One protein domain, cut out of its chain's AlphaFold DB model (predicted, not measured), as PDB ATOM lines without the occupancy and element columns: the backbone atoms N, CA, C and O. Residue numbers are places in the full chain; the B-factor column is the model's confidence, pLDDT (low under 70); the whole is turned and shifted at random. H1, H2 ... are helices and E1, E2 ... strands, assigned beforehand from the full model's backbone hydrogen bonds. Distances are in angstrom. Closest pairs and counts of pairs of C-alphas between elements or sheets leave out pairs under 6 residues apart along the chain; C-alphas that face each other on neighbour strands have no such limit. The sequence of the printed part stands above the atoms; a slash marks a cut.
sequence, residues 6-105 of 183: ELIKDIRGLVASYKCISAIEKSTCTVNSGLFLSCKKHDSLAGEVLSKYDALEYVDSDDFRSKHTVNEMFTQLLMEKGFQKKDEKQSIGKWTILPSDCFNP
ATOM      1  N   GLU A   6     127.242 139.453 199.550       94.19
ATOM      2  CA  GLU A   6     126.107 138.593 199.230       94.19
ATOM      3  C   GLU A   6     125.050 138.710 200.330       94.19
ATOM      4  O   GLU A   6     125.305 138.363 201.484       94.19
ATOM      5  N   LEU A   7     123.858 139.205 199.994       95.69
ATOM      6  CA  LEU A   7     122.750 139.294 200.940       95.69
ATOM      7  C   LEU A   7     121.999 137.959 201.013       95.69
ATOM      8  O   LEU A   7     121.441 137.506 200.019       95.69
ATOM      9  N   ILE A   8     121.923 137.373 202.208       96.94
ATOM     10  CA  ILE A   8     121.282 136.069 202.458       96.94
ATOM     11  C   ILE A   8     119.990 136.182 203.283       96.94
ATOM     12  O   ILE A   8     119.307 135.187 203.524       96.94
ATOM     13  N   LYS A   9     119.642 137.392 203.742       96.38
ATOM     14  CA  LYS A   9     118.430 137.675 204.523       96.38
ATOM     15  C   LYS A   9     117.919 139.086 204.253       96.38
ATOM     16  O   LYS A   9     118.704 140.012 204.080       96.38
ATOM     17  N   ASP A  10     116.601 139.272 204.290       96.25
ATOM     18  CA  ASP A  10     115.987 140.595 204.147       96.25
ATOM     19  C   ASP A  10     116.453 141.576 205.241       96.25
ATOM     20  O   ASP A  10     116.402 141.271 206.435       96.25
ATOM     21  N   ILE A  11     116.880 142.771 204.822       96.75
ATOM     22  CA  ILE A  11     117.374 143.839 205.709       96.75
ATOM     23  C   ILE A  11     116.378 144.987 205.890       96.75
ATOM     24  O   ILE A  11     116.652 145.902 206.665       96.75
ATOM     25  N   ARG A  12     115.224 144.990 205.210       96.31
ATOM     26  CA  ARG A  12     114.299 146.140 205.239       96.31
ATOM     27  C   ARG A  12     113.741 146.362 206.639       96.31
ATOM     28  O   ARG A  12     113.733 147.492 207.119       96.31
ATOM     29  N   GLY A  13     113.353 145.281 207.319       96.19
ATOM     30  CA  GLY A  13     112.910 145.340 208.716       96.19
ATOM     31  C   GLY A  13     114.005 145.846 209.660       96.19
ATOM     32  O   GLY A  13     113.735 146.645 210.557       96.19
ATOM     33  N   LEU A  14     115.257 145.445 209.411       95.56
ATOM     34  CA  LEU A  14     116.409 145.921 210.170       95.56
ATOM     35  C   LEU A  14     116.612 147.429 209.969       95.56
ATOM     36  O   LEU A  14     116.662 148.171 210.943       95.56
ATOM     37  N   VAL A  15     116.654 147.898 208.722       96.19
ATOM     38  CA  VAL A  15     116.815 149.321 208.382       96.19
ATOM     39  C   VAL A  15     115.676 150.174 208.950       96.19
ATOM     40  O   VAL A  15     115.926 151.262 209.462       96.19
ATOM     41  N   ALA A  16     114.434 149.685 208.914       96.44
ATOM     42  CA  ALA A  16     113.278 150.402 209.451       96.44
ATOM     43  C   ALA A  16     113.316 150.559 210.982       96.44
ATOM     44  O   ALA A  16     112.729 151.498 211.518       96.44
ATOM     45  N   SER A  17     114.017 149.661 211.683       95.94
ATOM     46  CA  SER A  17     114.068 149.631 213.149       95.94
ATOM     47  C   SER A  17     115.048 150.640 213.759       95.94
ATOM     48  O   SER A  17     114.959 150.923 214.953       95.94
ATOM     49  N   TYR A  18     115.985 151.184 212.975       95.75
ATOM     50  CA  TYR A  18     117.070 152.020 213.493       95.75
ATOM     51  C   TYR A  18     117.217 153.331 212.715       95.75
ATOM     52  O   TYR A  18     117.043 153.388 211.501       95.75
ATOM     53  N   LYS A  19     117.570 154.415 213.423       95.06
ATOM     54  CA  LYS A  19     117.813 155.728 212.797       95.06
ATOM     55  C   LYS A  19     119.098 155.726 211.971       95.06
ATOM     56  O   LYS A  19     119.104 156.216 210.841       95.06
ATOM     57  N   CYS A  20     120.172 155.207 212.559       97.25
ATOM     58  CA  CYS A  20     121.449 154.979 211.901       97.25
ATOM     59  C   CYS A  20     121.989 153.622 212.347       97.25
ATOM     60  O   CYS A  20     121.904 153.282 213.529       97.25
ATOM     61  N   ILE A  21     122.508 152.834 211.415       97.94
ATOM     62  CA  ILE A  21     122.980 151.483 211.683       97.94
ATOM     63  C   ILE A  21     124.170 151.130 210.798       97.94
ATOM     64  O   ILE A  21     124.222 151.520 209.631       97.94
ATOM     65  N   SER A  22     125.122 150.405 211.375       97.94
ATOM     66  CA  SER A  22     126.277 149.828 210.685       97.94
ATOM     67  C   SER A  22     126.711 148.536 211.392       97.94
ATOM     68  O   SER A  22     126.072 148.120 212.363       97.94
ATOM     69  N   ALA A  23     127.763 147.882 210.908       97.88
ATOM     70  CA  ALA A  23     128.274 146.628 211.450       97.88
ATOM     71  C   ALA A  23     129.800 146.635 211.612       97.88
ATOM     72  O   ALA A  23     130.522 147.365 210.930       97.88
ATOM     73  N   ILE A  24     130.275 145.806 212.538       98.19
ATOM     74  CA  ILE A  24     131.695 145.638 212.841       98.19
ATOM     75  C   ILE A  24     132.343 144.693 211.825       98.19
ATOM     76  O   ILE A  24     131.774 143.671 211.448       98.19
ATOM     77  N   GLU A  25     133.559 145.005 211.394       95.75
ATOM     78  CA  GLU A  25     134.425 144.052 210.712       95.75
ATOM     79  C   GLU A  25     135.143 143.156 211.722       95.75
ATOM     80  O   GLU A  25     135.764 143.631 212.674       95.75
ATOM     81  N   LYS A  26     135.102 141.841 211.486       93.00
ATOM     82  CA  LYS A  26     135.572 140.853 212.455       93.00
ATOM     83  C   LYS A  26     137.068 140.942 212.768       93.00
ATOM     84  O   LYS A  26     137.458 140.729 213.911       93.00
ATOM     85  N   SER A  27     137.901 141.187 211.759       89.25
ATOM     86  CA  SER A  27     139.364 141.152 211.883       89.25
ATOM     87  C   SER A  27     139.931 142.377 212.600       89.25
ATOM     88  O   SER A  27     140.878 142.247 213.369       89.25
ATOM     89  N   THR A  28     139.356 143.555 212.359       93.44
ATOM     90  CA  THR A  28     139.887 144.842 212.838       93.44
ATOM     91  C   THR A  28     139.084 145.436 213.997       93.44
ATOM     92  O   THR A  28     139.538 146.388 214.635       93.44
ATOM     93  N   CYS A  29     137.884 144.908 214.270       96.69
ATOM     94  CA  CYS A  29     136.894 145.508 215.168       96.69
ATOM     95  C   CYS A  29     136.562 146.975 214.822       96.69
ATOM     96  O   CYS A  29     136.127 147.742 215.687       96.69
ATOM     97  N   THR A  30     136.775 147.380 213.568       97.56
ATOM     98  CA  THR A  30     136.345 148.682 213.050       97.56
ATOM     99  C   THR A  30     134.892 148.615 212.609       97.56
ATOM    100  O   THR A  30     134.368 147.547 212.293       97.56
ATOM    101  N   VAL A  31     134.221 149.760 212.578       97.94
ATOM    102  CA  VAL A  31     132.895 149.872 211.978       97.94
ATOM    103  C   VAL A  31     133.072 150.048 210.475       97.94
ATOM    104  O   VAL A  31     133.493 151.108 210.011       97.94
ATOM    105  N   ASN A  32     132.765 149.000 209.712       95.69
ATOM    106  CA  ASN A  32     133.033 148.962 208.280       95.69
ATOM    107  C   ASN A  32     131.777 149.349 207.488       95.69
ATOM    108  O   ASN A  32     130.805 148.598 207.393       95.69
ATOM    109  N   SER A  33     131.817 150.545 206.902       93.75
ATOM    110  CA  SER A  33     130.699 151.117 206.139       93.75
ATOM    111  C   SER A  33     130.395 150.370 204.830       93.75
ATOM    112  O   SER A  33     129.252 150.394 204.361       93.75
ATOM    113  N   GLY A  34     131.386 149.660 204.281       93.19
ATOM    114  CA  GLY A  34     131.253 148.817 203.094       93.19
ATOM    115  C   GLY A  34     130.473 147.527 203.361       93.19
ATOM    116  O   GLY A  34     129.670 147.102 202.526       93.19
ATOM    117  N   LEU A  35     130.585 146.957 204.569       94.44
ATOM    118  CA  LEU A  35     129.757 145.814 204.978       94.44
ATOM    119  C   LEU A  35     128.278 146.186 204.933       94.44
ATOM    120  O   LEU A  35     127.490 145.555 204.229       94.44
ATOM    121  N   PHE A  36     127.915 147.230 205.677       95.69
ATOM    122  CA  PHE A  36     126.556 147.731 205.783       95.69
ATOM    123  C   PHE A  36     126.549 149.095 206.463       95.69
ATOM    124  O   PHE A  36     127.119 149.260 207.534       95.69
ATOM    125  N   LEU A  37     125.841 150.056 205.875       96.50
ATOM    126  CA  LEU A  37     125.565 151.344 206.490       96.50
ATOM    127  C   LEU A  37     124.196 151.818 206.021       96.50
ATOM    128  O   LEU A  37     123.887 151.789 204.830       96.50
ATOM    129  N   SER A  38     123.381 152.269 206.964       97.00
ATOM    130  CA  SER A  38     122.130 152.957 206.683       97.00
ATOM    131  C   SER A  38     121.968 154.098 207.670       97.00
ATOM    132  O   SER A  38     121.982 153.886 208.879       97.00
ATOM    133  N   CYS A  39     121.775 155.309 207.168       96.00
ATOM    134  CA  CYS A  39     121.501 156.489 207.975       96.00
ATOM    135  C   CYS A  39     120.475 157.380 207.272       96.00
ATOM    136  O   CYS A  39     120.166 157.206 206.092       96.00
ATOM    137  N   LYS A  40     119.918 158.349 208.000       91.81
ATOM    138  CA  LYS A  40     119.063 159.366 207.383       91.81
ATOM    139  C   LYS A  40     119.899 160.302 206.509       91.81
ATOM    140  O   LYS A  40     121.093 160.486 206.733       91.81
ATOM    141  N   LYS A  41     119.243 160.914 205.520       93.31
ATOM    142  CA  LYS A  41     119.829 161.996 204.724       93.31
ATOM    143  C   LYS A  41     120.332 163.099 205.664       93.31
ATOM    144  O   LYS A  41     119.652 163.410 206.640       93.31
ATOM    145  N   HIS A  42     121.485 163.686 205.342       94.31
ATOM    146  CA  HIS A  42     122.138 164.723 206.153       94.31
ATOM    147  C   HIS A  42     122.506 164.254 207.571       94.31
ATOM    148  O   HIS A  42     122.432 165.021 208.531       94.31
ATOM    149  N   ASP A  43     122.892 162.983 207.723       95.75
ATOM    150  CA  ASP A  43     123.458 162.515 208.981       95.75
ATOM    151  C   ASP A  43     124.750 163.271 209.315       95.75
ATOM    152  O   ASP A  43     125.684 163.319 208.518       95.75
ATOM    153  N   SER A  44     124.796 163.842 210.517       95.75
ATOM    154  CA  SER A  44     125.927 164.628 211.007       95.75
ATOM    155  C   SER A  44     127.242 163.849 211.052       95.75
ATOM    156  O   SER A  44     128.273 164.422 210.731       95.75
ATOM    157  N   LEU A  45     127.224 162.563 211.424       95.69
ATOM    158  CA  LEU A  45     128.447 161.764 211.531       95.69
ATOM    159  C   LEU A  45     129.000 161.428 210.146       95.69
ATOM    160  O   LEU A  45     130.201 161.514 209.922       95.69
ATOM    161  N   ALA A  46     128.114 161.090 209.204       95.19
ATOM    162  CA  ALA A  46     128.501 160.899 207.811       95.19
ATOM    163  C   ALA A  46     129.062 162.196 207.201       95.19
ATOM    164  O   ALA A  46     130.084 162.158 206.525       95.19
ATOM    165  N   GLY A  47     128.432 163.344 207.480       96.69
ATOM    166  CA  GLY A  47     128.944 164.653 207.065       96.69
ATOM    167  C   GLY A  47     130.325 164.959 207.648       96.69
ATOM    168  O   GLY A  47     131.196 165.417 206.925       96.69
ATOM    169  N   GLU A  48     130.551 164.632 208.919       96.75
ATOM    170  CA  GLU A  48     131.838 164.826 209.598       96.75
ATOM    171  C   GLU A  48     132.966 163.987 208.968       96.75
ATOM    172  O   GLU A  48     134.074 164.492 208.795       96.75
ATOM    173  N   VAL A  49     132.686 162.745 208.543       96.38
ATOM    174  CA  VAL A  49     133.643 161.932 207.763       96.38
ATOM    175  C   VAL A  49     133.993 162.614 206.439       96.38
ATOM    176  O   VAL A  49     135.168 162.707 206.095       96.38
ATOM    177  N   LEU A  50     132.993 163.105 205.700       96.25
ATOM    178  CA  LEU A  50     133.219 163.778 204.417       96.25
ATOM    179  C   LEU A  50     134.026 165.068 204.596       96.25
ATOM    180  O   LEU A  50     135.007 165.270 203.893       96.25
ATOM    181  N   SER A  51     133.693 165.883 205.598       97.06
ATOM    182  CA  SER A  51     134.453 167.094 205.914       97.06
ATOM    183  C   SER A  51     135.896 166.798 206.333       97.06
ATOM    184  O   SER A  51     136.788 167.576 206.003       97.06
ATOM    185  N   LYS A  52     136.154 165.672 207.022       94.81
ATOM    186  CA  LYS A  52     137.526 165.218 207.299       94.81
ATOM    187  C   LYS A  52     138.284 164.896 206.012       94.81
ATOM    188  O   LYS A  52     139.450 165.255 205.927       94.81
ATOM    189  N   TYR A  53     137.642 164.264 205.029       95.31
ATOM    190  CA  TYR A  53     138.257 164.020 203.721       95.31
ATOM    191  C   TYR A  53     138.503 165.305 202.929       95.31
ATOM    192  O   TYR A  53     139.581 165.449 202.364       95.31
ATOM    193  N   ASP A  54     137.555 166.244 202.923       96.19
ATOM    194  CA  ASP A  54     137.697 167.520 202.207       96.19
ATOM    195  C   ASP A  54     138.865 168.364 202.743       96.19
ATOM    196  O   ASP A  54     139.520 169.078 201.989       96.19
ATOM    197  N   ALA A  55     139.135 168.280 204.049       95.38
ATOM    198  CA  ALA A  55     140.241 168.978 204.703       95.38
ATOM    199  C   ALA A  55     141.575 168.209 204.661       95.38
ATOM    200  O   ALA A  55     142.585 168.716 205.152       95.38
ATOM    201  N   LEU A  56     141.588 166.977 204.147       94.44
ATOM    202  CA  LEU A  56     142.755 166.105 204.194       94.44
ATOM    203  C   LEU A  56     143.721 166.412 203.048       94.44
ATOM    204  O   LEU A  56     143.380 166.274 201.875       94.44
ATOM    205  N   GLU A  57     144.971 166.719 203.383       95.56
ATOM    206  CA  GLU A  57     146.054 166.735 202.401       95.56
ATOM    207  C   GLU A  57     146.557 165.307 202.163       95.56
ATOM    208  O   GLU A  57     147.005 164.621 203.084       95.56
ATOM    209  N   TYR A  58     146.452 164.837 200.918       94.44
ATOM    210  CA  TYR A  58     146.856 163.479 200.568       94.44
ATOM    211  C   TYR A  58     148.374 163.297 200.640       94.44
ATOM    212  O   TYR A  58     149.128 164.056 200.031       94.44
ATOM    213  N   VAL A  59     148.808 162.223 201.305       95.88
ATOM    214  CA  VAL A  59     150.203 161.772 201.301       95.88
ATOM    215  C   VAL A  59     150.281 160.374 200.699       95.88
ATOM    216  O   VAL A  59     149.655 159.435 201.193       95.88
ATOM    217  N   ASP A  60     151.099 160.215 199.660       94.25
ATOM    218  CA  ASP A  60     151.330 158.923 199.009       94.25
ATOM    219  C   ASP A  60     152.264 158.037 199.851       94.25
ATOM    220  O   ASP A  60     153.459 157.909 199.597       94.25
ATOM    221  N   SER A  61     151.720 157.458 200.922       95.19
ATOM    222  CA  SER A  61     152.423 156.491 201.767       95.19
ATOM    223  C   SER A  61     151.481 155.412 202.299       95.19
ATOM    224  O   SER A  61     150.277 155.636 202.461       95.19
ATOM    225  N   ASP A  62     152.028 154.237 202.611       90.00
ATOM    226  CA  ASP A  62     151.255 153.122 203.173       90.00
ATOM    227  C   ASP A  62     150.661 153.453 204.549       90.00
ATOM    228  O   ASP A  62     149.511 153.108 204.839       90.00
ATOM    229  N   ASP A  63     151.416 154.166 205.389       92.19
ATOM    230  CA  ASP A  63     150.947 154.605 206.707       92.19
ATOM    231  C   ASP A  63     149.745 155.546 206.575       92.19
ATOM    232  O   ASP A  63     148.720 155.357 207.234       92.19
ATOM    233  N   PHE A  64     149.823 156.502 205.644       93.81
ATOM    234  CA  PHE A  64     148.712 157.397 205.360       93.81
ATOM    235  C   PHE A  64     147.488 156.620 204.862       93.81
ATOM    236  O   PHE A  64     146.415 156.734 205.456       93.81
ATOM    237  N   ARG A  65     147.636 155.781 203.827       92.38
ATOM    238  CA  ARG A  65     146.520 155.000 203.264       92.38
ATOM    239  C   ARG A  65     145.844 154.098 204.292       92.38
ATOM    240  O   ARG A  65     144.620 154.000 204.290       92.38
ATOM    241  N   SER A  66     146.618 153.449 205.163       89.44
ATOM    242  CA  SER A  66     146.078 152.526 206.169       89.44
ATOM    243  C   SER A  66     145.287 153.242 207.269       89.44
ATOM    244  O   SER A  66     144.231 152.755 207.668       89.44
ATOM    245  N   LYS A  67     145.735 154.422 207.714       91.56
ATOM    246  CA  LYS A  67     145.072 155.203 208.775       91.56
ATOM    247  C   LYS A  67     143.892 156.046 208.292       91.56
ATOM    248  O   LYS A  67     143.023 156.380 209.090       91.56
ATOM    249  N   HIS A  68     143.849 156.386 207.006       94.81
ATOM    250  CA  HIS A  68     142.867 157.318 206.437       94.81
ATOM    251  C   HIS A  68     141.803 156.621 205.576       94.81
ATOM    252  O   HIS A  68     141.165 157.244 204.724       94.81
ATOM    253  N   THR A  69     141.577 155.323 205.795       93.94
ATOM    254  CA  THR A  69     140.429 154.624 205.203       93.94
ATOM    255  C   THR A  69     139.117 155.122 205.807       93.94
ATOM    256  O   THR A  69     139.077 155.590 206.949       93.94
ATOM    257  N   VAL A  70     138.016 154.966 205.066       95.69
ATOM    258  CA  VAL A  70     136.697 155.413 205.542       95.69
ATOM    259  C   VAL A  70     136.298 154.678 206.820       95.69
ATOM    260  O   VAL A  70     135.683 155.265 207.704       95.69
ATOM    261  N   ASN A  71     136.717 153.418 206.958       95.56
ATOM    262  CA  ASN A  71     136.449 152.598 208.133       95.56
ATOM    263  C   ASN A  71     137.218 153.103 209.357       95.56
ATOM    264  O   ASN A  71     136.624 153.213 210.428       95.56
ATOM    265  N   GLU A  72     138.499 153.456 209.218       96.38
ATOM    266  CA  GLU A  72     139.280 154.011 210.333       96.38
ATOM    267  C   GLU A  72     138.762 155.391 210.747       96.38
ATOM    268  O   GLU A  72     138.481 155.601 211.926       96.38
ATOM    269  N   MET A  73     138.519 156.301 209.797       96.25
ATOM    270  CA  MET A  73     137.980 157.631 210.111       96.25
ATOM    271  C   MET A  73     136.603 157.564 210.774       96.25
ATOM    272  O   MET A  73     136.354 158.237 211.778       96.25
ATOM    273  N   PHE A  74     135.702 156.743 210.229       97.56
ATOM    274  CA  PHE A  74     134.362 156.569 210.778       97.56
ATOM    275  C   PHE A  74     134.405 155.942 212.173       97.56
ATOM    276  O   PHE A  74     133.713 156.398 213.086       97.56
ATOM    277  N   THR A  75     135.265 154.941 212.367       97.88
ATOM    278  CA  THR A  75     135.467 154.310 213.673       97.88
ATOM    279  C   THR A  75     136.037 155.297 214.682       97.88
ATOM    280  O   THR A  75     135.537 155.355 215.800       97.88
ATOM    281  N   GLN A  76     137.027 156.110 214.306       97.19
ATOM    282  CA  GLN A  76     137.619 157.110 215.195       97.19
ATOM    283  C   GLN A  76     136.569 158.111 215.692       97.19
ATOM    284  O   GLN A  76     136.461 158.338 216.895       97.19
ATOM    285  N   LEU A  77     135.728 158.634 214.796       97.00
ATOM    286  CA  LEU A  77     134.637 159.541 215.167       97.00
ATOM    287  C   LEU A  77     133.599 158.889 216.092       97.00
ATOM    288  O   LEU A  77     133.031 159.545 216.966       97.00
ATOM    289  N   LEU A  78     133.329 157.595 215.915       98.06
ATOM    290  CA  LEU A  78     132.479 156.838 216.834       98.06
ATOM    291  C   LEU A  78     133.163 156.626 218.192       98.06
ATOM    292  O   LEU A  78     132.491 156.706 219.223       98.06
ATOM    293  N   MET A  79     134.476 156.377 218.215       98.12
ATOM    294  CA  MET A  79     135.260 156.191 219.444       98.12
ATOM    295  C   MET A  79     135.304 157.465 220.285       98.12
ATOM    296  O   MET A  79     135.102 157.396 221.495       98.12
ATOM    297  N   GLU A  80     135.453 158.631 219.651       97.50
ATOM    298  CA  GLU A  80     135.335 159.946 220.302       97.50
ATOM    299  C   GLU A  80     133.978 160.128 221.014       97.50
ATOM    300  O   GLU A  80     133.864 160.893 221.969       97.50
ATOM    301  N   LYS A  81     132.945 159.390 220.581       97.12
ATOM    302  CA  LYS A  81     131.584 159.404 221.138       97.12
ATOM    303  C   LYS A  81     131.272 158.177 222.012       97.12
ATOM    304  O   LYS A  81     130.121 157.995 222.405       97.12
ATOM    305  N   GLY A  82     132.274 157.352 222.332       97.88
ATOM    306  CA  GLY A  82     132.173 156.244 223.289       97.88
ATOM    307  C   GLY A  82     132.144 154.831 222.697       97.88
ATOM    308  O   GLY A  82     131.954 153.878 223.451       97.88
ATOM    309  N   PHE A  83     132.332 154.660 221.383       98.50
ATOM    310  CA  PHE A  83     132.491 153.327 220.790       98.50
ATOM    311  C   PHE A  83     133.772 152.647 221.278       98.50
ATOM    312  O   PHE A  83     134.829 153.270 221.375       98.50
ATOM    313  N   GLN A  84     133.692 151.345 221.532       98.25
ATOM    314  CA  GLN A  84     134.834 150.505 221.880       98.25
ATOM    315  C   GLN A  84     135.069 149.493 220.758       98.25
ATOM    316  O   GLN A  84     134.113 148.915 220.248       98.25
ATOM    317  N   LYS A  85     136.333 149.218 220.401       97.00
ATOM    318  CA  LYS A  85     136.707 148.170 219.425       97.00
ATOM    319  C   LYS A  85     136.490 146.759 220.012       97.00
ATOM    320  O   LYS A  85     137.430 145.997 220.217       97.00
ATOM    321  N   LYS A  86     135.235 146.433 220.319       97.88
ATOM    322  CA  LYS A  86     134.742 145.154 220.833       97.88
ATOM    323  C   LYS A  86     133.641 144.656 219.914       97.88
ATOM    324  O   LYS A  86     132.745 145.416 219.556       97.88
ATOM    325  N   ASP A  87     133.710 143.379 219.561       97.69
ATOM    326  CA  ASP A  87     132.775 142.716 218.651       97.69
ATOM    327  C   ASP A  87     131.443 142.382 219.343       97.69
ATOM    328  O   ASP A  87     131.072 141.228 219.544       97.69
ATOM    329  N   GLU A  88     130.745 143.428 219.765       97.69
ATOM    330  CA  GLU A  88     129.466 143.373 220.458       97.69
ATOM    331  C   GLU A  88     128.552 144.494 219.962       97.69
ATOM    332  O   GLU A  88     129.006 145.505 219.419       97.69
ATOM    333  N   LYS A  89     127.240 144.322 220.146       98.25
ATOM    334  CA  LYS A  89     126.276 145.357 219.769       98.25
ATOM    335  C   LYS A  89     126.471 146.591 220.650       98.25
ATOM    336  O   LYS A  89     126.391 146.488 221.869       98.25
ATOM    337  N   GLN A  90     126.619 147.761 220.034       98.56
ATOM    338  CA  GLN A  90     126.818 149.029 220.739       98.56
ATOM    339  C   GLN A  90     125.860 150.113 220.234       98.56
ATOM    340  O   GLN A  90     125.497 150.144 219.057       98.56
ATOM    341  N   SER A  91     125.456 151.015 221.127       98.12
ATOM    342  CA  SER A  91     124.576 152.150 220.821       98.12
ATOM    343  C   SER A  91     125.311 153.456 221.100       98.12
ATOM    344  O   SER A  91     125.611 153.754 222.252       98.12
ATOM    345  N   ILE A  92     125.578 154.239 220.055       97.62
ATOM    346  CA  ILE A  92     126.361 155.480 220.106       97.62
ATOM    347  C   ILE A  92     125.477 156.631 219.619       97.62
ATOM    348  O   ILE A  92     125.327 156.883 218.420       97.62
ATOM    349  N   GLY A  93     124.802 157.305 220.552       95.00
ATOM    350  CA  GLY A  93     123.774 158.294 220.223       95.00
ATOM    351  C   GLY A  93     122.644 157.676 219.385       95.00
ATOM    352  O   GLY A  93     121.925 156.796 219.847       95.00
ATOM    353  N   LYS A  94     122.481 158.136 218.138       96.06
ATOM    354  CA  LYS A  94     121.494 157.591 217.178       96.06
ATOM    355  C   LYS A  94     122.001 156.392 216.363       96.06
ATOM    356  O   LYS A  94     121.213 155.821 215.608       96.06
ATOM    357  N   TRP A  95     123.283 156.046 216.481       97.81
ATOM    358  CA  TRP A  95     123.901 154.931 215.770       97.81
ATOM    359  C   TRP A  95     123.770 153.634 216.559       97.81
ATOM    360  O   TRP A  95     124.073 153.576 217.746       97.81
ATOM    361  N   THR A  96     123.339 152.577 215.880       98.31
ATOM    362  CA  THR A  96     123.439 151.199 216.357       98.31
ATOM    363  C   THR A  96     124.519 150.484 215.564       98.31
ATOM    364  O   THR A  96     124.449 150.403 214.342       98.31
ATOM    365  N   ILE A  97     125.515 149.958 216.258       98.50
ATOM    366  CA  ILE A  97     126.609 149.205 215.660       98.50
ATOM    367  C   ILE A  97     126.385 147.733 215.988       98.50
ATOM    368  O   ILE A  97     126.284 147.361 217.157       98.50
ATOM    369  N   LEU A  98     126.222 146.910 214.958       98.44
ATOM    370  CA  LEU A  98     125.976 145.478 215.094       98.44
ATOM    371  C   LEU A  98     127.290 144.690 215.181       98.44
ATOM    372  O   LEU A  98     128.273 145.095 214.555       98.44
ATOM    373  N   PRO A  99     127.299 143.551 215.897       98.06
ATOM    374  CA  PRO A  99     128.433 142.636 215.887       98.06
ATOM    375  C   PRO A  99     128.709 142.118 214.473       98.06
ATOM    376  O   PRO A  99     127.840 142.120 213.593       98.06
ATOM    377  N   SER A 100     129.939 141.671 214.261       97.38
ATOM    378  CA  SER A 100     130.432 141.267 212.948       97.38
ATOM    379  C   SER A 100     129.686 140.079 212.352       97.38
ATOM    380  O   SER A 100     129.451 140.060 211.148       97.38
ATOM    381  N   ASP A 101     129.198 139.142 213.165       97.00
ATOM    382  CA  ASP A 101     128.439 137.975 212.698       97.00
ATOM    383  C   ASP A 101     127.142 138.330 211.941       97.00
ATOM    384  O   ASP A 101     126.609 137.495 211.202       97.00
ATOM    385  N   CYS A 102     126.652 139.568 212.066       97.50
ATOM    386  CA  CYS A 102     125.508 140.065 211.316       97.50
ATOM    387  C   CYS A 102     125.806 140.317 209.830       97.50
ATOM    388  O   CYS A 102     124.915 140.111 209.013       97.50
ATOM    389  N   PHE A 103     127.008 140.765 209.462       97.31
ATOM    390  CA  PHE A 103     127.324 141.175 208.076       97.31
ATOM    391  C   PHE A 103     128.680 140.669 207.559       97.31
ATOM    392  O   PHE A 103     128.995 140.829 206.381       97.31
ATOM    393  N   ASN A 104     129.470 140.048 208.430       95.81
ATOM    394  CA  ASN A 104     130.805 139.521 208.195       95.81
ATOM    395  C   ASN A 104     131.015 138.232 209.018       95.81
ATOM    396  O   ASN A 104     131.797 138.202 209.976       95.81
ATOM    397  N   PRO A 105     130.247 137.168 208.712       95.25
ATOM    398  CA  PRO A 105     130.415 135.882 209.364       95.25
ATOM    399  C   PRO A 105     131.813 135.324 209.082       95.25
ATOM    400  O   PRO A 105     132.340 135.432 207.976       95.25
TER     401      PRO A 105
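This is residues 6 to 105 of the 183 residues of an uncharacterized protein of Bifidobacterium adolescentis (UniProt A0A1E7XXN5). A small three-stranded sheet and two crossing helices, H2 and H4, sit next to each other as a loosely joined body, with H1 beyond the sheet at one end of the long axis and H3 at the other. Residues 59 to 67, of which 62 to 67 belong to H3, stick out, and a long loop after E1 folds back to pair beside that strand. The 100 printed residues run H1, E1, H2, H3, H4, E2, E3; the sheet's order is E1, E3, E2, mixed. The class is mixed, helices and strands, with 44 residues in named elements, under half; the whole is compact, with a radius of gyration of the C-alphas of 13.8 A and spans of 41 by 29 by 26 A.

Find C-alpha 12 at (114.299, 146.140, 205.239), where H1 begins, residues 12 to 17. E1 is residues 20 to 23, 10.8 A long. H2, residues 44 to 54, runs 15.0 A; H3 is residues 62 to 67; H4, residues 70 to 79, runs 14.0 A. E2 is residues 90 to 92, and E3, residues 95 to 98, ends at C-alpha 98, (125.976, 145.478, 215.094).

Look at E1 and E3, parallel, with N 96 and O 20 2.8 A apart. E3 and E2 are an antiparallel hairpin, with N 92 and O 95 2.8 A apart. H4 is only just not on the sheet, with 4 pairs of C-alphas within 10 A. H2 and H4 touch, closest at the C-alphas of Val 49 and Phe 74, 6.2 A, at a steep tilt of 51 degrees, opposite ways. H3 and H4 are close but not clearly touching, the C-alphas of Lys 67 and Met 73 7.6 A apart. H1 and H4 are apart. In H1, H2, H3 and H4 every O i to N i+4 pair is within hydrogen-bond range.

The farthest C-alphas, Gly 13 and Asp 60, are 41.9 A apart. The printed part has no cut; the link from E1 to H2 is long, 20 residues. No printed residue has pLDDT under 70.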